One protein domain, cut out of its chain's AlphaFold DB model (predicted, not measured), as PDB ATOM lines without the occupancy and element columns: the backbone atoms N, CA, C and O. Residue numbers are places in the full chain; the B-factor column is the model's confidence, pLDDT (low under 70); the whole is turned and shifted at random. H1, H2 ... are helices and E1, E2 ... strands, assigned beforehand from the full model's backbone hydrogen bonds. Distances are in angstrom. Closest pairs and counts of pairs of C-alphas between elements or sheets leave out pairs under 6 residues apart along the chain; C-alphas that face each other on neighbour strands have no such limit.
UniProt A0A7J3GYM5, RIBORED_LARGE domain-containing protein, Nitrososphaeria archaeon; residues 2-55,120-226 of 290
ATOM      1  N   PRO A   2     204.945 205.513 297.688       87.94
ATOM      2  CA  PRO A   2     206.175 205.495 296.879       87.94
ATOM      3  C   PRO A   2     206.383 204.167 296.115       87.94
ATOM      4  O   PRO A   2     207.510 203.752 295.863       87.94
ATOM      5  N   LEU A   3     205.294 203.486 295.746       93.38
ATOM      6  CA  LEU A   3     205.297 202.163 295.123       93.38
ATOM      7  C   LEU A   3     204.574 202.247 293.781       93.38
ATOM      8  O   LEU A   3     203.421 202.677 293.725       93.38
ATOM      9  N   LYS A   4     205.221 201.822 292.692       93.31
ATOM     10  CA  LYS A   4     204.612 201.859 291.350       93.31
ATOM     11  C   LYS A   4     203.413 200.911 291.251       93.31
ATOM     12  O   LYS A   4     202.415 201.261 290.628       93.31
ATOM     13  N   GLY A   5     203.483 199.756 291.914       94.69
ATOM     14  CA  GLY A   5     202.406 198.763 291.992       94.69
ATOM     15  C   GLY A   5     201.151 199.277 292.695       94.69
ATOM     16  O   GLY A   5     200.045 198.892 292.331       94.69
ATOM     17  N   PHE A   6     201.281 200.232 293.624       95.44
ATOM     18  CA  PHE A   6     200.119 200.846 294.270       95.44
ATOM     19  C   PHE A   6     199.206 201.551 293.252       95.44
ATOM     20  O   PHE A   6     197.992 201.444 293.342       95.44
ATOM     21  N   TYR A   7     199.754 202.204 292.227       95.31
ATOM     22  CA  TYR A   7     198.939 202.874 291.201       95.31
ATOM     23  C   TYR A   7     198.364 201.914 290.146       95.31
ATOM     24  O   TYR A   7     197.693 202.354 289.216       95.31
ATOM     25  N   ARG A   8     198.610 200.608 290.294       93.81
ATOM     26  CA  ARG A   8     198.142 199.539 289.411       93.81
ATOM     27  C   ARG A   8     197.165 198.638 290.159       93.81
ATOM     28  O   ARG A   8     197.526 197.572 290.653       93.81
ATOM     29  N   ARG A   9     195.915 199.089 290.281       94.12
ATOM     30  CA  ARG A   9     194.869 198.376 291.039       94.12
ATOM     31  C   ARG A   9     194.630 196.950 290.532       94.12
ATOM     32  O   ARG A   9     194.245 196.087 291.308       94.12
ATOM     33  N   GLU A  10     194.904 196.683 289.259       94.94
ATOM     34  CA  GLU A  10     194.753 195.369 288.634       94.94
ATOM     35  C   GLU A  10     195.742 194.304 289.136       94.94
ATOM     36  O   GLU A  10     195.523 193.120 288.892       94.94
ATOM     37  N   VAL A  11     196.821 194.698 289.827       93.00
ATOM     38  CA  VAL A  11     197.795 193.762 290.428       93.00
ATOM     39  C   VAL A  11     197.700 193.693 291.954       93.00
ATOM     40  O   VAL A  11     198.548 193.078 292.598       93.00
ATOM     41  N   TRP A  12     196.702 194.340 292.555       94.88
ATOM     42  CA  TRP A  12     196.501 194.292 293.999       94.88
ATOM     43  C   TRP A  12     196.012 192.909 294.433       94.88
ATOM     44  O   TRP A  12     195.053 192.375 293.884       94.88
ATOM     45  N   THR A  13     196.650 192.355 295.461       95.00
ATOM     46  CA  THR A  13     196.253 191.089 296.103       95.00
ATOM     47  C   THR A  13     195.852 191.266 297.570       95.00
ATOM     48  O   THR A  13     195.439 190.306 298.213       95.00
ATOM     49  N   ILE A  14     195.963 192.490 298.098       94.00
ATOM     50  CA  ILE A  14     195.645 192.861 299.482       94.00
ATOM     51  C   ILE A  14     194.841 194.167 299.516       94.00
ATOM     52  O   ILE A  14     194.815 194.916 298.537       94.00
ATOM     53  N   ASP A  15     194.215 194.456 300.658       96.19
ATOM     54  CA  ASP A  15     193.454 195.688 300.892       96.19
ATOM     55  C   ASP A  15     194.383 196.892 301.133       96.19
ATOM     56  O   ASP A  15     194.701 197.272 302.263       96.19
ATOM     57  N   TRP A  16     194.845 197.495 300.039       96.38
ATOM     58  CA  TRP A  16     195.682 198.695 300.074       96.38
ATOM     59  C   TRP A  16     194.938 199.945 300.551       96.38
ATOM     60  O   TRP A  16     195.588 200.874 301.035       96.38
ATOM     61  N   ASP A  17     193.609 199.988 300.437       96.56
ATOM     62  CA  ASP A  17     192.824 201.136 300.898       96.56
ATOM     63  C   ASP A  17     192.868 201.209 302.434       96.56
ATOM     64  O   ASP A  17     193.121 202.280 302.998       96.56
ATOM     65  N   ARG A  18     192.778 200.058 303.115       96.88
ATOM     66  CA  ARG A  18     193.027 199.965 304.560       96.88
ATOM     67  C   ARG A  18     194.445 200.403 304.944       96.88
ATOM     68  O   ARG A  18     194.597 201.168 305.893       96.88
ATOM     69  N   VAL A  19     195.472 199.963 304.211       95.38
ATOM     70  CA  VAL A  19     196.876 200.351 304.481       95.38
ATOM     71  C   VAL A  19     197.056 201.869 304.390       95.38
ATOM     72  O   VAL A  19     197.695 202.477 305.247       95.38
ATOM     73  N   VAL A  20     196.465 202.506 303.374       96.31
ATOM     74  CA  VAL A  20     196.509 203.968 303.212       96.31
ATOM     75  C   VAL A  20     195.822 204.679 304.375       96.31
ATOM     76  O   VAL A  20     196.338 205.688 304.856       96.31
ATOM     77  N   GLU A  21     194.683 204.168 304.839       97.69
ATOM     78  CA  GLU A  21     193.965 204.747 305.973       97.69
ATOM     79  C   GLU A  21     194.775 204.648 307.274       97.69
ATOM     80  O   GLU A  21     194.897 205.630 308.008       97.69
ATOM     81  N   GLU A  22     195.400 203.498 307.535       97.25
ATOM     82  CA  GLU A  22     196.274 203.316 308.699       97.25
ATOM     83  C   GLU A  22     197.495 204.252 308.647       97.25
ATOM     84  O   GLU A  22     197.835 204.872 309.659       97.25
ATOM     85  N   ILE A  23     198.100 204.439 307.466       96.38
ATOM     86  CA  ILE A  23     199.205 205.391 307.254       96.38
ATOM     87  C   ILE A  23     198.754 206.837 307.483       96.38
ATOM     88  O   ILE A  23     199.493 207.621 308.072       96.38
ATOM     89  N   ARG A  24     197.553 207.221 307.040       96.94
ATOM     90  CA  ARG A  24     197.033 208.583 307.261       96.94
ATOM     91  C   ARG A  24     196.791 208.878 308.737       96.94
ATOM     92  O   ARG A  24     197.051 209.995 309.171       96.94
ATOM     93  N   ARG A  25     196.299 207.891 309.492       98.12
ATOM     94  CA  ARG A  25     196.008 208.036 310.927       98.12
ATOM     95  C   ARG A  25     197.269 208.075 311.780       98.12
ATOM     96  O   ARG A  25     197.356 208.890 312.690       98.12
ATOM     97  N   ASN A  26     198.222 207.191 311.491       97.88
ATOM     98  CA  ASN A  26     199.363 206.940 312.376       97.88
ATOM     99  C   ASN A  26     200.691 207.499 311.841       97.88
ATOM    100  O   ASN A  26     201.676 207.568 312.576       97.88
ATOM    101  N   GLY A  27     200.733 207.897 310.570       96.44
ATOM    102  CA  GLY A  27     201.963 208.233 309.865       96.44
ATOM    103  C   GLY A  27     202.810 207.004 309.521       96.44
ATOM    104  O   GLY A  27     202.411 205.854 309.706       96.44
ATOM    105  N   ILE A  28     204.015 207.267 309.013       95.62
ATOM    106  CA  ILE A  28     205.074 206.272 308.809       95.62
ATOM    107  C   ILE A  28     206.352 206.761 309.482       95.62
ATOM    108  O   ILE A  28     206.634 207.959 309.506       95.62
ATOM    109  N   ARG A  29     207.141 205.832 310.028       96.88
ATOM    110  CA  ARG A  29     208.415 206.166 310.676       96.88
ATOM    111  C   ARG A  29     209.557 206.347 309.674       96.88
ATOM    112  O   ARG A  29     210.435 207.174 309.904       96.88
ATOM    113  N   ASN A  30     209.553 205.565 308.599       96.00
ATOM    114  CA  ASN A  30     210.632 205.479 307.618       96.00
ATOM    115  C   ASN A  30     210.167 206.053 306.276       96.00
ATOM    116  O   ASN A  30     209.053 205.771 305.843       96.00
ATOM    117  N   SER A  31     211.017 206.841 305.613       92.50
ATOM    118  CA  SER A  31     210.736 207.384 304.274       92.50
ATOM    119  C   SER A  31     210.857 206.336 303.163       92.50
ATOM    120  O   SER A  31     210.144 206.432 302.166       92.50
ATOM    121  N   PHE A  32     211.725 205.339 303.361       93.75
ATOM    122  CA  PHE A  32     211.917 204.165 302.508       93.75
ATOM    123  C   PHE A  32     212.064 202.920 303.386       93.75
ATOM    124  O   PHE A  32     212.639 203.006 304.476       93.75
ATOM    125  N   VAL A  33     211.553 201.781 302.922       94.56
ATOM    126  CA  VAL A  33     211.498 200.531 303.694       94.56
ATOM    127  C   VAL A  33     212.108 199.356 302.935       94.56
ATOM    128  O   VAL A  33     212.739 198.503 303.556       94.56
ATOM    129  N   LEU A  34     211.946 199.289 301.610       95.62
ATOM    130  CA  LEU A  34     212.284 198.104 300.825       95.62
ATOM    131  C   LEU A  34     213.377 198.400 299.799       95.62
ATOM    132  O   LEU A  34     213.217 199.196 298.875       95.62
ATOM    133  N   SER A  35     214.480 197.670 299.931       94.62
ATOM    134  CA  SER A  35     215.572 197.598 298.965       94.62
ATOM    135  C   SER A  35     216.033 196.149 298.864       94.62
ATOM    136  O   SER A  35     216.109 195.462 299.882       94.62
ATOM    137  N   ILE A  36     216.355 195.683 297.659       95.19
ATOM    138  CA  ILE A  36     216.912 194.341 297.451       95.19
ATOM    139  C   ILE A  36     218.391 194.505 297.122       95.19
ATOM    140  O   ILE A  36     218.745 194.925 296.021       95.19
ATOM    141  N   ALA A  37     219.245 194.213 298.101       93.56
ATOM    142  CA  ALA A  37     220.697 194.259 297.971       93.56
ATOM    143  C   ALA A  37     221.269 192.887 297.557       93.56
ATOM    144  O   ALA A  37     220.594 191.873 297.747       93.56
ATOM    145  N   PRO A  38     222.513 192.825 297.044       90.88
ATOM    146  CA  PRO A  38     223.217 191.560 296.864       90.88
ATOM    147  C   PRO A  38     223.343 190.809 298.189       90.88
ATOM    148  O   PRO A  38     223.728 191.388 299.205       90.88
ATOM    149  N   THR A  39     223.075 189.506 298.169       91.50
ATOM    150  CA  THR A  39     223.099 188.669 299.374       91.50
ATOM    151  C   THR A  39     224.179 187.592 299.350       91.50
ATOM    152  O   THR A  39     224.127 186.705 300.187       91.50
ATOM    153  N   GLY A  40     225.185 187.675 298.470       84.25
ATOM    154  CA  GLY A  40     226.204 186.630 298.253       84.25
ATOM    155  C   GLY A  40     226.671 185.918 299.531       84.25
ATOM    156  O   GLY A  40     226.278 184.781 299.778       84.25
ATOM    157  N   SER A  41     227.411 186.602 300.409       85.25
ATOM    158  CA  SER A  41     227.945 185.985 301.637       85.25
ATOM    159  C   SER A  41     226.873 185.488 302.613       85.25
ATOM    160  O   SER A  41     227.033 184.419 303.193       85.25
ATOM    161  N   ILE A  42     225.782 186.239 302.812       92.81
ATOM    162  CA  ILE A  42     224.735 185.847 303.774       92.81
ATOM    163  C   ILE A  42     223.874 184.696 303.249       92.81
ATOM    164  O   ILE A  42     223.432 183.872 304.038       92.81
ATOM    165  N   SER A  43     223.681 184.610 301.930       89.31
ATOM    166  CA  SER A  43     222.965 183.517 301.269       89.31
ATOM    167  C   SER A  43     223.759 182.217 301.337       89.31
ATOM    168  O   SER A  43     223.177 181.186 301.642       89.31
ATOM    169  N   MET A  44     225.091 182.285 301.203       83.62
ATOM    170  CA  MET A  44     225.983 181.145 301.441       83.62
ATOM    171  C   MET A  44     225.993 180.707 302.911       83.62
ATOM    172  O   MET A  44     226.070 179.519 303.191       83.62
ATOM    173  N   LEU A  45     225.921 181.652 303.858       89.38
ATOM    174  CA  LEU A  45     225.903 181.337 305.291       89.38
ATOM    175  C   LEU A  45     224.663 180.529 305.696       89.38
ATOM    176  O   LEU A  45     224.762 179.661 306.559       89.38
ATOM    177  N   VAL A  46     223.506 180.847 305.110       92.25
ATOM    178  CA  VAL A  46     222.221 180.192 305.419       92.25
ATOM    179  C   VAL A  46     221.793 179.176 304.359       92.25
ATOM    180  O   VAL A  46     220.671 178.688 304.427       92.25
ATOM    181  N   ASP A  47     222.674 178.883 303.401       85.00
ATOM    182  CA  ASP A  47     222.489 177.912 302.319       85.00
ATOM    183  C   ASP A  47     221.197 178.125 301.504       85.00
ATOM    184  O   ASP A  47     220.315 177.276 301.412       85.00
ATOM    185  N   THR A  48     221.048 179.329 300.941       89.94
ATOM    186  CA  THR A  48     219.897 179.719 300.104       89.94
ATOM    187  C   THR A  48     220.342 180.426 298.827       89.94
ATOM    188  O   THR A  48     221.480 180.878 298.707       89.94
ATOM    189  N   SER A  49     219.421 180.587 297.873       87.12
ATOM    190  CA  SER A  49     219.663 181.373 296.661       87.12
ATOM    191  C   SER A  49     219.976 182.842 296.973       87.12
ATOM    192  O   SER A  49     219.374 183.458 297.859       87.12
ATOM    193  N   SER A  50     220.862 183.453 296.186       88.44
ATOM    194  CA  SER A  50     221.266 184.847 296.375       88.44
ATOM    195  C   SER A  50     220.208 185.845 295.876       88.44
ATOM    196  O   SER A  50     220.251 186.325 294.746       88.44
ATOM    197  N   GLY A  51     219.265 186.216 296.742       90.50
ATOM    198  CA  GLY A  51     218.383 187.365 296.513       90.50
ATOM    199  C   GLY A  51     217.312 187.072 295.461       90.50
ATOM    200  O   GLY A  51     216.437 186.250 295.702       90.50
ATOM    201  N   LEU A  52     217.356 187.772 294.319       92.62
ATOM    202  CA  LEU A  52     216.438 187.570 293.181       92.62
ATOM    203  C   LEU A  52     217.127 186.860 291.997       92.62
ATOM    204  O   LEU A  52     216.661 186.914 290.852       92.62
ATOM    205  N   GLU A  53     218.285 186.254 292.236       93.56
ATOM    206  CA  GLU A  53     219.028 185.574 291.184       93.56
ATOM    207  C   GLU A  53     218.509 184.147 290.972       93.56
ATOM    208  O   GLU A  53     218.251 183.440 291.947       93.56
ATOM    209  N   PRO A  54     218.346 183.704 289.712       92.75
ATOM    210  CA  PRO A  54     218.181 182.287 289.429       92.75
ATOM    211  C   PRO A  54     219.469 181.530 289.765       92.75
ATOM    212  O   PRO A  54     220.556 182.114 289.804       92.75
ATOM    213  N   VAL A  55     219.346 180.216 289.951       91.88
ATOM    214  CA  VAL A  55     220.497 179.322 290.112       91.88
ATOM    215  C   VAL A  55     221.431 179.490 288.912       91.88
ATOM    216  O   VAL A  55     220.992 179.492 287.762       91.88
ATOM    217  N   TYR A 120     221.486 181.133 282.499       90.94
ATOM    218  CA  TYR A 120     221.714 181.216 281.054       90.94
ATOM    219  C   TYR A 120     220.638 180.551 280.188       90.94
ATOM    220  O   TYR A 120     220.581 180.846 278.996       90.94
ATOM    221  N   ASP A 121     219.758 179.723 280.757       91.00
ATOM    222  CA  ASP A 121     218.602 179.177 280.029       91.00
ATOM    223  C   ASP A 121     217.493 180.223 279.875       91.00
ATOM    224  O   ASP A 121     216.682 180.177 278.948       91.00
ATOM    225  N   ILE A 122     217.443 181.174 280.812       92.00
ATOM    226  CA  ILE A 122     216.423 182.213 280.874       92.00
ATOM    227  C   ILE A 122     216.828 183.359 279.939       92.00
ATOM    228  O   ILE A 122     217.890 183.960 280.135       92.00
ATOM    229  N   PRO A 123     215.976 183.743 278.971       93.12
ATOM    230  CA  PRO A 123     216.276 184.875 278.114       93.12
ATOM    231  C   PRO A 123     216.491 186.164 278.891       93.12
ATOM    232  O   PRO A 123     215.769 186.461 279.850       93.12
ATOM    233  N   TRP A 124     217.421 186.993 278.422       94.62
ATOM    234  CA  TRP A 124     217.773 188.245 279.094       94.62
ATOM    235  C   TRP A 124     216.561 189.157 279.343       94.62
ATOM    236  O   TRP A 124     216.477 189.818 280.379       94.62
ATOM    237  N   TRP A 125     215.571 189.166 278.447       95.38
ATOM    238  CA  TRP A 125     214.371 189.988 278.613       95.38
ATOM    239  C   TRP A 125     213.479 189.495 279.758       95.38
ATOM    240  O   TRP A 125     212.845 190.309 280.433       95.38
ATOM    241  N   ASP A 126     213.455 188.190 280.037       95.50
ATOM    242  CA  ASP A 126     212.706 187.636 281.166       95.50
ATOM    243  C   ASP A 126     213.368 187.980 282.499       95.50
ATOM    244  O   ASP A 126     212.661 188.292 283.459       95.50
ATOM    245  N   HIS A 127     214.704 188.042 282.548       96.44
ATOM    246  CA  HIS A 127     215.413 188.588 283.712       96.44
ATOM    247  C   HIS A 127     215.008 190.045 283.980       96.44
ATOM    248  O   HIS A 127     214.697 190.391 285.124       96.44
ATOM    249  N   VAL A 128     214.942 190.886 282.936       97.50
ATOM    250  CA  VAL A 128     214.522 192.299 283.055       97.50
ATOM    251  C   VAL A 128     213.071 192.394 283.525       97.50
ATOM    252  O   VAL A 128     212.740 193.167 284.430       97.50
ATOM    253  N   ARG A 129     212.184 191.570 282.958       96.31
ATOM    254  CA  ARG A 129     210.777 191.517 283.364       96.31
ATOM    255  C   ARG A 129     210.618 191.067 284.817       96.31
ATOM    256  O   ARG A 129     209.776 191.631 285.519       96.31
ATOM    257  N   ALA A 130     211.390 190.082 285.272       95.69
ATOM    258  CA  ALA A 130     211.373 189.640 286.665       95.69
ATOM    259  C   ALA A 130     211.748 190.795 287.607       95.69
ATOM    260  O   ALA A 130     211.009 191.081 288.552       95.69
ATOM    261  N   GLN A 131     212.822 191.531 287.288       97.31
ATOM    262  CA  GLN A 131     213.220 192.720 288.045       97.31
ATOM    263  C   GLN A 131     212.111 193.784 288.069       97.31
ATOM    264  O   GLN A 131     211.859 194.388 289.112       97.31
ATOM    265  N   TYR A 132     211.410 193.993 286.951       96.19
ATOM    266  CA  TYR A 132     210.303 194.948 286.861       96.19
ATOM    267  C   TYR A 132     209.129 194.603 287.774       96.19
ATOM    268  O   TYR A 132     208.667 195.482 288.502       96.19
ATOM    269  N   HIS A 133     208.658 193.353 287.768       95.50
ATOM    270  CA  HIS A 133     207.507 192.962 288.594       95.50
ATOM    271  C   HIS A 133     207.806 193.077 290.086       95.50
ATOM    272  O   HIS A 133     206.969 193.581 290.831       95.50
ATOM    273  N   VAL A 134     209.011 192.697 290.512       95.94
ATOM    274  CA  VAL A 134     209.445 192.890 291.902       95.94
ATOM    275  C   VAL A 134     209.594 194.380 292.221       95.94
ATOM    276  O   VAL A 134     209.094 194.855 293.239       95.94
ATOM    277  N   GLY A 135     210.190 195.148 291.306       96.06
ATOM    278  CA  GLY A 135     210.391 196.590 291.441       96.06
ATOM    279  C   GLY A 135     209.105 197.415 291.574       96.06
ATOM    280  O   GLY A 135     209.165 198.544 292.058       96.06
ATOM    281  N   LEU A 136     207.932 196.874 291.210       95.62
ATOM    282  CA  LEU A 136     206.643 197.537 291.445       95.62
ATOM    283  C   LEU A 136     206.396 197.822 292.933       95.62
ATOM    284  O   LEU A 136     205.756 198.826 293.264       95.62
ATOM    285  N   TRP A 137     206.917 196.969 293.812       95.94
ATOM    286  CA  TRP A 137     206.660 196.992 295.253       95.94
ATOM    287  C   TRP A 137     207.891 197.387 296.078       95.94
ATOM    288  O   TRP A 137     207.869 197.276 297.298       95.94
ATOM    289  N   VAL A 138     208.945 197.883 295.422       96.31
ATOM    290  CA  VAL A 138     210.203 198.310 296.050       96.31
ATOM    291  C   VAL A 138     210.343 199.830 295.920       96.31
ATOM    292  O   VAL A 138     210.337 200.386 294.815       96.31
ATOM    293  N   ASP A 139     210.466 200.528 297.049       94.75
ATOM    294  CA  ASP A 139     210.544 201.996 297.096       94.75
ATOM    295  C   ASP A 139     211.968 202.527 296.854       94.75
ATOM    296  O   ASP A 139     212.110 203.586 296.234       94.75
ATOM    297  N   ALA A 140     213.007 201.752 297.181       93.25
ATOM    298  CA  ALA A 140     214.399 202.005 296.798       93.25
ATOM    299  C   ALA A 140     214.764 201.287 295.483       93.25
ATOM    300  O   ALA A 140     214.119 201.539 294.470       93.25
ATOM    301  N   ALA A 141     215.774 200.411 295.443       90.38
ATOM    302  CA  ALA A 141     216.237 199.753 294.217       90.38
ATOM    303  C   ALA A 141     216.301 198.223 294.355       90.38
ATOM    304  O   ALA A 141     216.231 197.676 295.454       90.38
ATOM    305  N   VAL A 142     216.428 197.540 293.215       95.25
ATOM    306  CA  VAL A 142     216.602 196.084 293.138       95.25
ATOM    307  C   VAL A 142     217.942 195.789 292.486       95.25
ATOM    308  O   VAL A 142     218.151 196.161 291.332       95.25
ATOM    309  N   SER A 143     218.821 195.110 293.216       94.31
ATOM    310  CA  SER A 143     220.050 194.534 292.687       94.31
ATOM    311  C   SER A 143     219.739 193.148 292.136       94.31
ATOM    312  O   SER A 143     219.581 192.186 292.885       94.31
ATOM    313  N   LYS A 144     219.573 193.087 290.815       95.06
ATOM    314  CA  LYS A 144     219.435 191.851 290.052       95.06
ATOM    315  C   LYS A 144     220.325 191.928 288.817       95.06
ATOM    316  O   LYS A 144     220.335 192.942 288.115       95.06
ATOM    317  N   THR A 145     221.012 190.834 288.548       95.00
ATOM    318  CA  THR A 145     221.873 190.643 287.394       95.00
ATOM    319  C   THR A 145     221.065 190.060 286.241       95.00
ATOM    320  O   THR A 145     220.307 189.098 286.383       95.00
ATOM    321  N   ILE A 146     221.229 190.664 285.072       96.75
ATOM    322  CA  ILE A 146     220.752 190.150 283.796       96.75
ATOM    323  C   ILE A 146     221.895 189.320 283.217       96.75
ATOM    324  O   ILE A 146     222.848 189.870 282.663       96.75
ATOM    325  N   ASN A 147     221.826 188.007 283.426       93.25
ATOM    326  CA  ASN A 147     222.838 187.071 282.950       93.25
ATOM    327  C   ASN A 147     222.615 186.788 281.461       93.25
ATOM    328  O   ASN A 147     221.527 186.380 281.054       93.25
ATOM    329  N   MET A 148     223.640 187.033 280.654       92.44
ATOM    330  CA  MET A 148     223.622 186.864 279.204       92.44
ATOM    331  C   MET A 148     224.721 185.880 278.787       92.44
ATOM    332  O   MET A 148     225.876 186.085 279.168       92.44
ATOM    333  N   PRO A 149     224.405 184.843 277.997       89.31
ATOM    334  CA  PRO A 149     225.413 183.980 277.386       89.31
ATOM    335  C   PRO A 149     226.396 184.745 276.486       89.31
ATOM    336  O   PRO A 149     226.126 185.867 276.047       89.31
ATOM    337  N   SER A 150     227.530 184.125 276.161       87.12
ATOM    338  CA  SER A 150     228.608 184.772 275.398       87.12
ATOM    339  C   SER A 150     228.250 185.039 273.933       87.12
ATOM    340  O   SER A 150     228.876 185.885 273.300       87.12
ATOM    341  N   TRP A 151     227.239 184.357 273.397       86.50
ATOM    342  CA  TRP A 151     226.749 184.534 272.028       86.50
ATOM    343  C   TRP A 151     225.777 185.714 271.874       86.50
ATOM    344  O   TRP A 151     225.466 186.118 270.754       86.50
ATOM    345  N   VAL A 152     225.301 186.296 272.981       88.94
ATOM    346  CA  VAL A 152     224.432 187.481 272.963       88.94
ATOM    347  C   VAL A 152     225.193 188.679 272.382       88.94
ATOM    348  O   VAL A 152     226.386 188.870 272.652       88.94
ATOM    349  N   THR A 153     224.515 189.481 271.566       90.12
ATOM    350  CA  THR A 153     225.119 190.572 270.784       90.12
ATOM    351  C   THR A 153     225.162 191.897 271.551       90.12
ATOM    352  O   THR A 153     224.598 192.030 272.637       90.12
ATOM    353  N   VAL A 154     225.844 192.906 271.001       91.88
ATOM    354  CA  VAL A 154     225.843 194.263 271.582       91.88
ATOM    355  C   VAL A 154     224.454 194.893 271.453       91.88
ATOM    356  O   VAL A 154     223.994 195.570 272.371       91.88
ATOM    357  N   GLU A 155     223.751 194.600 270.362       91.56
ATOM    358  CA  GLU A 155     222.387 195.053 270.093       91.56
ATOM    359  C   GLU A 155     221.394 194.489 271.121       91.56
ATOM    360  O   GLU A 155     220.480 195.190 271.556       91.56
ATOM    361  N   ASP A 156     221.592 193.245 271.572       92.81
ATOM    362  CA  ASP A 156     220.813 192.665 272.673       92.81
ATOM    363  C   ASP A 156     221.050 193.410 273.999       92.81
ATOM    364  O   ASP A 156     220.111 193.668 274.756       92.81
ATOM    365  N   VAL A 157     222.304 193.784 274.284       94.88
ATOM    366  CA  VAL A 157     222.662 194.557 275.485       94.88
ATOM    367  C   VAL A 157     222.019 195.943 275.443       94.88
ATOM    368  O   VAL A 157     221.419 196.373 276.431       94.88
ATOM    369  N   GLU A 158     222.090 196.631 274.301       95.31
ATOM    370  CA  GLU A 158     221.410 197.913 274.086       95.31
ATOM    371  C   GLU A 158     219.897 197.778 274.305       95.31
ATOM    372  O   GLU A 158     219.294 198.554 275.056       95.31
ATOM    373  N   ALA A 159     219.283 196.752 273.718       95.69
ATOM    374  CA  ALA A 159     217.861 196.486 273.868       95.69
ATOM    375  C   ALA A 159     217.462 196.199 275.322       95.69
ATOM    376  O   ALA A 159     216.392 196.637 275.753       95.69
ATOM    377  N   ALA A 160     218.317 195.536 276.106       97.00
ATOM    378  CA  ALA A 160     218.092 195.329 277.535       97.00
ATOM    379  C   ALA A 160     218.049 196.650 278.314       97.00
ATOM    380  O   ALA A 160     217.142 196.847 279.132       97.00
ATOM    381  N   TYR A 161     218.957 197.586 278.021       97.56
ATOM    382  CA  TYR A 161     218.925 198.933 278.601       97.56
ATOM    383  C   TYR A 161     217.680 199.717 278.174       97.56
ATOM    384  O   TYR A 161     217.003 200.299 279.025       97.56
ATOM    385  N   LEU A 162     217.335 199.703 276.882       96.88
ATOM    386  CA  LEU A 162     216.137 200.375 276.368       96.88
ATOM    387  C   LEU A 162     214.858 199.794 276.977       96.88
ATOM    388  O   LEU A 162     213.951 200.545 277.345       96.88
ATOM    389  N   PHE A 163     214.787 198.473 277.134       98.06
ATOM    390  CA  PHE A 163     213.653 197.808 277.762       98.06
ATOM    391  C   PHE A 163     213.530 198.179 279.238       98.06
ATOM    392  O   PHE A 163     212.461 198.618 279.666       98.06
ATOM    393  N   ALA A 164     214.625 198.111 279.997       97.56
ATOM    394  CA  ALA A 164     214.664 198.550 281.391       97.56
ATOM    395  C   ALA A 164     214.229 200.017 281.552       97.56
ATOM    396  O   ALA A 164     213.412 200.333 282.423       97.56
ATOM    397  N   TYR A 165     214.718 200.895 280.673       97.00
ATOM    398  CA  TYR A 165     214.356 202.310 280.649       97.00
ATOM    399  C   TYR A 165     212.861 202.515 280.379       97.00
ATOM    400  O   TYR A 165     212.186 203.188 281.161       97.00
ATOM    401  N   ARG A 166     212.303 201.887 279.333       97.00
ATOM    402  CA  ARG A 166     210.872 202.020 278.989       97.00
ATOM    403  C   ARG A 166     209.950 201.433 280.059       97.00
ATOM    404  O   ARG A 166     208.839 201.923 280.251       97.00
ATOM    405  N   LEU A 167     210.416 200.435 280.806       95.56
ATOM    406  CA  LEU A 167     209.718 199.916 281.984       95.56
ATOM    407  C   LEU A 167     209.787 200.846 283.203       95.56
ATOM    408  O   LEU A 167     208.985 200.702 284.137       95.56
ATOM    409  N   GLY A 168     210.703 201.813 283.203       94.25
ATOM    410  CA  GLY A 168     210.981 202.696 284.329       94.25
ATOM    411  C   GLY A 168     211.671 201.973 285.482       94.25
ATOM    412  O   GLY A 168     211.342 202.238 286.642       94.25
ATOM    413  N   LEU A 169     212.565 201.023 285.181       95.69
ATOM    414  CA  LEU A 169     213.465 200.461 286.185       95.69
ATOM    415  C   LEU A 169     214.414 201.550 286.697       95.69
ATOM    416  O   LEU A 169     214.908 202.374 285.936       95.69
ATOM    417  N   LYS A 170     214.681 201.536 288.006       94.25
ATOM    418  CA  LYS A 170     215.572 202.507 288.666       94.25
ATOM    419  C   LYS A 170     217.059 202.205 288.431       94.25
ATOM    420  O   LYS A 170     217.898 203.069 288.648       94.25
ATOM    421  N   GLY A 171     217.376 200.983 288.007       94.31
ATOM    422  CA  GLY A 171     218.721 200.520 287.690       94.31
ATOM    423  C   GLY A 171     218.680 199.134 287.051       94.31
ATOM    424  O   GLY A 171     217.669 198.438 287.139       94.31
ATOM    425  N   ILE A 172     219.774 198.747 286.407       96.06
ATOM    426  CA  ILE A 172     219.965 197.443 285.763       96.06
ATOM    427  C   ILE A 172     221.450 197.081 285.843       96.06
ATOM    428  O   ILE A 172     222.315 197.954 285.747       96.06
ATOM    429  N   THR A 173     221.750 195.800 286.025       95.25
ATOM    430  CA  THR A 173     223.117 195.272 286.011       95.25
ATOM    431  C   THR A 173     223.171 194.128 285.016       95.25
ATOM    432  O   THR A 173     222.415 193.175 285.145       95.25
ATOM    433  N   ILE A 174     224.040 194.223 284.014       95.31
ATOM    434  CA  ILE A 174     224.191 193.195 282.981       95.31
ATOM    435  C   ILE A 174     225.513 192.469 283.209       95.31
ATOM    436  O   ILE A 174     226.554 193.106 283.374       95.31
ATOM    437  N   TYR A 175     225.459 191.141 283.194       91.94
ATOM    438  CA  TYR A 175     226.636 190.290 283.134       91.94
ATOM    439  C   TYR A 175     226.555 189.440 281.873       91.94
ATOM    440  O   TYR A 175     225.742 188.523 281.783       91.94
ATOM    441  N   ARG A 176     227.394 189.769 280.891       91.12
ATOM    442  CA  ARG A 176     227.567 188.962 279.687       91.12
ATOM    443  C   ARG A 176     228.780 188.070 279.854       91.12
ATOM    444  O   ARG A 176     229.868 188.561 280.169       91.12
ATOM    445  N   ASP A 177     228.598 186.783 279.620       86.00
ATOM    446  CA  ASP A 177     229.674 185.816 279.718       86.00
ATOM    447  C   ASP A 177     230.839 186.181 278.780       86.00
ATOM    448  O   ASP A 177     230.656 186.807 277.729       86.00
ATOM    449  N   GLN A 178     232.058 185.842 279.205       81.75
ATOM    450  CA  GLN A 178     233.321 186.151 278.521       81.75
ATOM    451  C   GLN A 178     233.613 187.651 278.313       81.75
ATOM    452  O   GLN A 178     234.576 188.004 277.640       81.75
ATOM    453  N   SER A 179     232.845 188.560 278.929       81.38
ATOM    454  CA  SER A 179     233.163 190.001 278.916       81.38
ATOM    455  C   SER A 179     234.304 190.391 279.870       81.38
ATOM    456  O   SER A 179     234.816 191.507 279.785       81.38
ATOM    457  N   LYS A 180     234.724 189.489 280.774       71.00
ATOM    458  CA  LYS A 180     235.864 189.673 281.686       71.00
ATOM    459  C   LYS A 180     236.890 188.542 281.515       71.00
ATOM    460  O   LYS A 180     236.478 187.388 281.425       71.00
ATOM    461  N   PRO A 181     238.204 188.846 281.536       50.19
ATOM    462  CA  PRO A 181     239.272 187.871 281.275       50.19
ATOM    463  C   PRO A 181     239.473 186.823 282.384       50.19
ATOM    464  O   PRO A 181     240.093 185.796 282.133       50.19
ATOM    465  N   GLY A 182     238.960 187.053 283.598       54.09
ATOM    466  CA  GLY A 182     239.017 186.102 284.711       54.09
ATOM    467  C   GLY A 182     237.636 185.855 285.309       54.09
ATOM    468  O   GLY A 182     236.909 186.806 285.604       54.09
ATOM    469  N   GLN A 183     237.283 184.582 285.497       51.06
ATOM    470  CA  GLN A 183     236.035 184.146 286.122       51.06
ATOM    471  C   GLN A 183     236.349 183.179 287.267       51.06
ATOM    472  O   GLN A 183     237.182 182.289 287.122       51.06
ATOM    473  N   VAL A 184     235.700 183.371 288.418       49.84
ATOM    474  CA  VAL A 184     235.878 182.498 289.594       49.84
ATOM    475  C   VAL A 184     235.120 181.176 289.419       49.84
ATOM    476  O   VAL A 184     235.557 180.144 289.919       49.84
ATOM    477  N   LEU A 185     234.003 181.205 288.686       52.28
ATOM    478  CA  LEU A 185     233.213 180.031 288.322       52.28
ATOM    479  C   LEU A 185     233.539 179.652 286.879       52.28
ATOM    480  O   LEU A 185     233.337 180.452 285.970       52.28
ATOM    481  N   VAL A 186     234.058 178.443 286.679       50.50
ATOM    482  CA  VAL A 186     234.330 177.892 285.349       50.50
ATOM    483  C   VAL A 186     233.149 177.010 284.977       50.50
ATOM    484  O   VAL A 186     233.129 175.816 285.258       50.50
ATOM    485  N   THR A 187     232.144 177.621 284.367       53.75
ATOM    486  CA  THR A 187     231.005 176.909 283.797       53.75
ATOM    487  C   THR A 187     230.941 177.287 282.321       53.75
ATOM    488  O   THR A 187     230.915 178.481 282.023       53.75
ATOM    489  N   PRO A 188     230.986 176.325 281.381       57.31
ATOM    490  CA  PRO A 188     230.877 176.639 279.962       57.31
ATOM    491  C   PRO A 188     229.610 177.454 279.678       57.31
ATOM    492  O   PRO A 188     228.557 177.166 280.242       57.31
ATOM    493  N   SER A 189     229.701 178.446 278.788       57.44
ATOM    494  CA  SER A 189     228.517 179.143 278.276       57.44
ATOM    495  C   SER A 189     227.512 178.147 277.700       57.44
ATOM    496  O   SER A 189     227.898 177.094 277.181       57.44
ATOM    497  N   GLN A 190     226.230 178.510 277.736       60.84
ATOM    498  CA  GLN A 190     225.174 177.758 277.066       60.84
ATOM    499  C   GLN A 190     225.533 177.577 275.577       60.84
ATOM    500  O   GLN A 190     225.682 178.553 274.841       60.84
ATOM    501  N   ARG A 191     225.722 176.323 275.147       57.88
ATOM    502  CA  ARG A 191     226.351 175.991 273.852       57.88
ATOM    503  C   ARG A 191     225.424 176.111 272.647       57.88
ATOM    504  O   ARG A 191     225.901 176.161 271.521       57.88
ATOM    505  N   THR A 192     224.115 176.139 272.864       60.84
ATOM    506  CA  THR A 192     223.108 176.059 271.798       60.84
ATOM    507  C   THR A 192     222.914 177.365 271.019       60.84
ATOM    508  O   THR A 192     222.094 177.391 270.107       60.84
ATOM    509  N   GLU A 193     223.633 178.447 271.362       72.25
ATOM    510  CA  GLU A 193     223.511 179.806 270.779       72.25
ATOM    511  C   GLU A 193     222.074 180.361 270.725       72.25
ATOM    512  O   GLU A 193     221.765 181.330 270.020       72.25
ATOM    513  N   ARG A 194     221.162 179.715 271.456       76.31
ATOM    514  CA  ARG A 194     219.724 179.928 271.404       76.31
ATOM    515  C   ARG A 194     219.074 179.480 272.700       76.31
ATOM    516  O   ARG A 194     219.480 178.492 273.311       76.31
ATOM    517  N   TYR A 195     218.002 180.166 273.068       80.69
ATOM    518  CA  TYR A 195     217.150 179.825 274.196       80.69
ATOM    519  C   TYR A 195     216.122 178.757 273.808       80.69
ATOM    520  O   TYR A 195     215.379 178.915 272.832       80.69
ATOM    521  N   VAL A 196     216.027 177.710 274.630       78.19
ATOM    522  CA  VAL A 196     214.975 176.692 274.543       78.19
ATOM    523  C   VAL A 196     213.831 177.106 275.463       78.19
ATOM    524  O   VAL A 196     213.901 176.984 276.683       78.19
ATOM    525  N   LEU A 197     212.754 177.630 274.879       73.06
ATOM    526  CA  LEU A 197     211.589 178.063 275.647       73.06
ATOM    527  C   LEU A 197     210.563 176.942 275.785       73.06
ATOM    528  O   LEU A 197     209.856 176.616 274.836       73.06
ATOM    529  N   ARG A 198     210.410 176.423 277.006       73.94
ATOM    530  CA  ARG A 198     209.348 175.460 277.357       73.94
ATOM    531  C   ARG A 198     208.085 176.127 277.929       73.94
ATOM    532  O   ARG A 198     207.111 175.458 278.258       73.94
ATOM    533  N   VAL A 199     208.074 177.459 278.061       72.06
ATOM    534  CA  VAL A 199     206.935 178.244 278.570       72.06
ATOM    535  C   VAL A 199     206.622 179.390 277.616       72.06
ATOM    536  O   VAL A 199     207.523 180.017 277.057       72.06
ATOM    537  N   ARG A 200     205.330 179.711 277.447       77.31
ATOM    538  CA  ARG A 200     204.915 180.861 276.636       77.31
ATOM    539  C   ARG A 200     205.528 182.151 277.181       77.31
ATOM    540  O   ARG A 200     205.146 182.641 278.247       77.31
ATOM    541  N   ASN A 201     206.390 182.754 276.377       79.19
ATOM    542  CA  ASN A 201     207.010 184.025 276.691       79.19
ATOM    543  C   ASN A 201     206.078 185.196 276.327       79.19
ATOM    544  O   ASN A 201     205.788 185.427 275.158       79.19
ATOM    545  N   ARG A 202     205.596 185.937 277.334       87.31
ATOM    546  CA  ARG A 202     204.784 187.163 277.131       87.31
ATOM    547  C   ARG A 202     205.614 188.449 277.135       87.31
ATOM    548  O   ARG A 202     205.073 189.546 277.031       87.31
ATOM    549  N   THR A 203     206.920 188.336 277.318       92.62
ATOM    550  CA  THR A 203     207.812 189.479 277.490       92.62
ATOM    551  C   THR A 203     208.103 190.152 276.158       92.62
ATOM    552  O   THR A 203     208.107 191.374 276.096       92.62
ATOM    553  N   LEU A 204     208.208 189.388 275.071       90.69
ATOM    554  CA  LEU A 204     208.333 189.959 273.727       90.69
ATOM    555  C   LEU A 204     207.085 190.757 273.309       90.69
ATOM    556  O   LEU A 204     207.203 191.822 272.710       90.69
ATOM    557  N   GLU A 205     205.881 190.296 273.673       91.56
ATOM    558  CA  GLU A 205     204.634 191.059 273.468       91.56
ATOM    559  C   GLU A 205     204.677 192.392 274.241       91.56
ATOM    560  O   GLU A 205     204.314 193.443 273.711       91.56
ATOM    561  N   MET A 206     205.190 192.364 275.474       93.69
ATOM    562  CA  MET A 206     205.388 193.554 276.303       93.69
ATOM    563  C   MET A 206     206.414 194.517 275.689       93.69
ATOM    564  O   MET A 206     206.143 195.714 275.611       93.69
ATOM    565  N   MET A 207     207.545 194.018 275.192       95.00
ATOM    566  CA  MET A 207     208.556 194.821 274.493       95.00
ATOM    567  C   MET A 207     207.977 195.503 273.246       95.00
ATOM    568  O   MET A 207     208.128 196.718 273.099       95.00
ATOM    569  N   ARG A 208     207.219 194.768 272.419       93.75
ATOM    570  CA  ARG A 208     206.505 195.342 271.265       93.75
ATOM    571  C   ARG A 208     205.534 196.442 271.675       93.75
ATOM    572  O   ARG A 208     205.516 197.496 271.049       93.75
ATOM    573  N   SER A 209     204.758 196.234 272.745       95.06
ATOM    574  CA  SER A 209     203.813 197.251 273.242       95.06
ATOM    575  C   SER A 209     204.503 198.535 273.712       95.06
ATOM    576  O   SER A 209     203.908 199.608 273.683       95.06
ATOM    577  N   LEU A 210     205.773 198.430 274.105       94.88
ATOM    578  CA  LEU A 210     206.606 199.568 274.463       94.88
ATOM    579  C   LEU A 210     207.314 200.172 273.251       94.88
ATOM    580  O   LEU A 210     208.035 201.139 273.449       94.88
ATOM    581  N   GLY A 211     207.129 199.641 272.038       93.31
ATOM    582  CA  GLY A 211     207.730 200.112 270.785       93.31
ATOM    583  C   GLY A 211     209.170 199.646 270.559       93.31
ATOM    584  O   GLY A 211     209.936 200.363 269.913       93.31
ATOM    585  N   ILE A 212     209.587 198.547 271.188       93.00
ATOM    586  CA  ILE A 212     210.906 197.941 270.977       93.00
ATOM    587  C   ILE A 212     210.765 196.919 269.851       93.00
ATOM    588  O   ILE A 212     209.875 196.070 269.911       93.00
ATOM    589  N   ASP A 213     211.628 197.024 268.843       90.50
ATOM    590  CA  ASP A 213     211.747 196.034 267.773       90.50
ATOM    591  C   ASP A 213     212.266 194.717 268.366       90.50
ATOM    592  O   ASP A 213     213.308 194.703 269.021       90.50
ATOM    593  N   VAL A 214     211.506 193.631 268.206       89.31
ATOM    594  CA  VAL A 214     211.849 192.316 268.782       89.31
ATOM    595  C   VAL A 214     212.254 191.305 267.724       89.31
ATOM    596  O   VAL A 214     212.710 190.211 268.060       89.31
ATOM    597  N   GLU A 215     212.078 191.646 266.453       88.19
ATOM    598  CA  GLU A 215     212.384 190.815 265.303       88.19
ATOM    599  C   GLU A 215     213.853 190.349 265.317       88.19
ATOM    600  O   GLU A 215     214.076 189.152 265.088       88.19
ATOM    601  N   PRO A 216     214.843 191.188 265.701       84.94
ATOM    602  CA  PRO A 216     216.218 190.744 265.913       84.94
ATOM    603  C   PRO A 216     216.336 189.582 266.907       84.94
ATOM    604  O   PRO A 216     217.114 188.665 266.678       84.94
ATOM    605  N   PHE A 217     215.547 189.566 267.982       83.12
ATOM    606  CA  PHE A 217     215.710 188.608 269.082       83.12
ATOM    607  C   PHE A 217     215.048 187.258 268.807       83.12
ATOM    608  O   PHE A 217     215.408 186.254 269.420       83.12
ATOM    609  N   LEU A 218     214.117 187.196 267.850       82.38
ATOM    610  CA  LEU A 218     213.448 185.947 267.474       82.38
ATOM    611  C   LEU A 218     214.423 184.895 266.929       82.38
ATOM    612  O   LEU A 218     214.143 183.704 267.041       82.38
ATOM    613  N   ARG A 219     215.574 185.310 266.382       78.69
ATOM    614  CA  ARG A 219     216.638 184.400 265.913       78.69
ATOM    615  C   ARG A 219     217.293 183.605 267.047       78.69
ATOM    616  O   ARG A 219     217.809 182.519 266.808       78.69
ATOM    617  N   HIS A 220     217.265 184.153 268.264       78.88
ATOM    618  CA  HIS A 220     217.814 183.535 269.469       78.88
ATOM    619  C   HIS A 220     216.825 182.575 270.127       78.88
ATOM    620  O   HIS A 220     217.118 182.029 271.185       78.88
ATOM    621  N   LEU A 221     215.647 182.378 269.531       77.56
ATOM    622  CA  LEU A 221     214.660 181.430 270.009       77.56
ATOM    623  C   LEU A 221     214.661 180.179 269.154       77.56
ATOM    624  O   LEU A 221     214.412 180.234 267.948       77.56
ATOM    625  N   GLU A 222     214.820 179.033 269.804       67.25
ATOM    626  CA  GLU A 222     214.325 177.798 269.220       67.25
ATOM    627  C   GLU A 222     212.829 177.702 269.471       67.25
ATOM    628  O   GLU A 222     212.339 177.919 270.584       67.25
ATOM    629  N   ARG A 223     212.077 177.378 268.415       53.78
ATOM    630  CA  ARG A 223     210.683 176.967 268.560       53.78
ATOM    631  C   ARG A 223     210.681 175.597 269.240       53.78
ATOM    632  O   ARG A 223     210.598 174.578 268.562       53.78
ATOM    633  N   GLY A 224     210.774 175.592 270.568       44.28
ATOM    634  CA  GLY A 224     210.363 174.452 271.378       44.28
ATOM    635  C   GLY A 224     208.946 174.068 270.956       44.28
ATOM    636  O   GLY A 224     208.116 174.944 270.707       44.28
ATOM    637  N   MET A 225     208.730 172.774 270.749       36.84
ATOM    638  CA  MET A 225     207.572 172.171 270.089       36.84
ATOM    639  C   MET A 225     206.245 172.918 270.320       36.84
ATOM    640  O   MET A 225     205.867 173.271 271.436       36.84
ATOM    641  N   ALA A 226     205.512 173.148 269.228       32.06
ATOM    642  CA  ALA A 226     204.160 173.681 269.267       32.06
ATOM    643  C   ALA A 226     203.250 172.740 270.073       32.06
ATOM    644  O   ALA A 226     202.860 171.692 269.569       32.06
TER     645      ALA A 226
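What this domain is: This is residues 2 to 55 and 120 to 226 of the 290 residues of the protein "RIBORED_LARGE domain-containing protein" of Nitrososphaeria archaeon (UniProt A0A7J3GYM5). Little here is regular structure: H3 and H4 lie side by side next to parallel strands E1 and E2, with H1 far out. Mostly helix, 64 of 161 printed residues are in named elements. It is only just loose, close to compact: radius of gyration of the C-alphas 18.4 A, spans 57 by 40 by 28 A.

How they stand to each other: H1, residues 16 to 26, H2, 40 to 45, and H6, 215 to 220, touch no helix. H3, 124 to 135, touches H5, 203 to 209, and H4, 154 to 167, whose closest C-alphas, 128 and 164, are 6.5 A apart. E1, 145 to 148, H4 and E2, 173 to 176, form a strand-helix-strand unit, its crossover right-handed; N 146 and O 173 are within hydrogen-bond range, 2.8 A. O-to-N i+4 pairs are within range throughout H1 to H5; H6 has 0 of 2, but 2 of 3 at i+3.

Where its parts are: H1 begins at C-alpha 16 (195.682, 198.695, 300.074); H4 runs 20.0 A to C-alpha 167 (209.718, 199.916, 281.984).

The domain as a whole: Residues 56 to 119 are cut out, C-alphas 55 and 120 being 9.3 A apart. Link E2 to H5 is long; pLDDT is under 70 in residues 181 to 192 and 222 to 226.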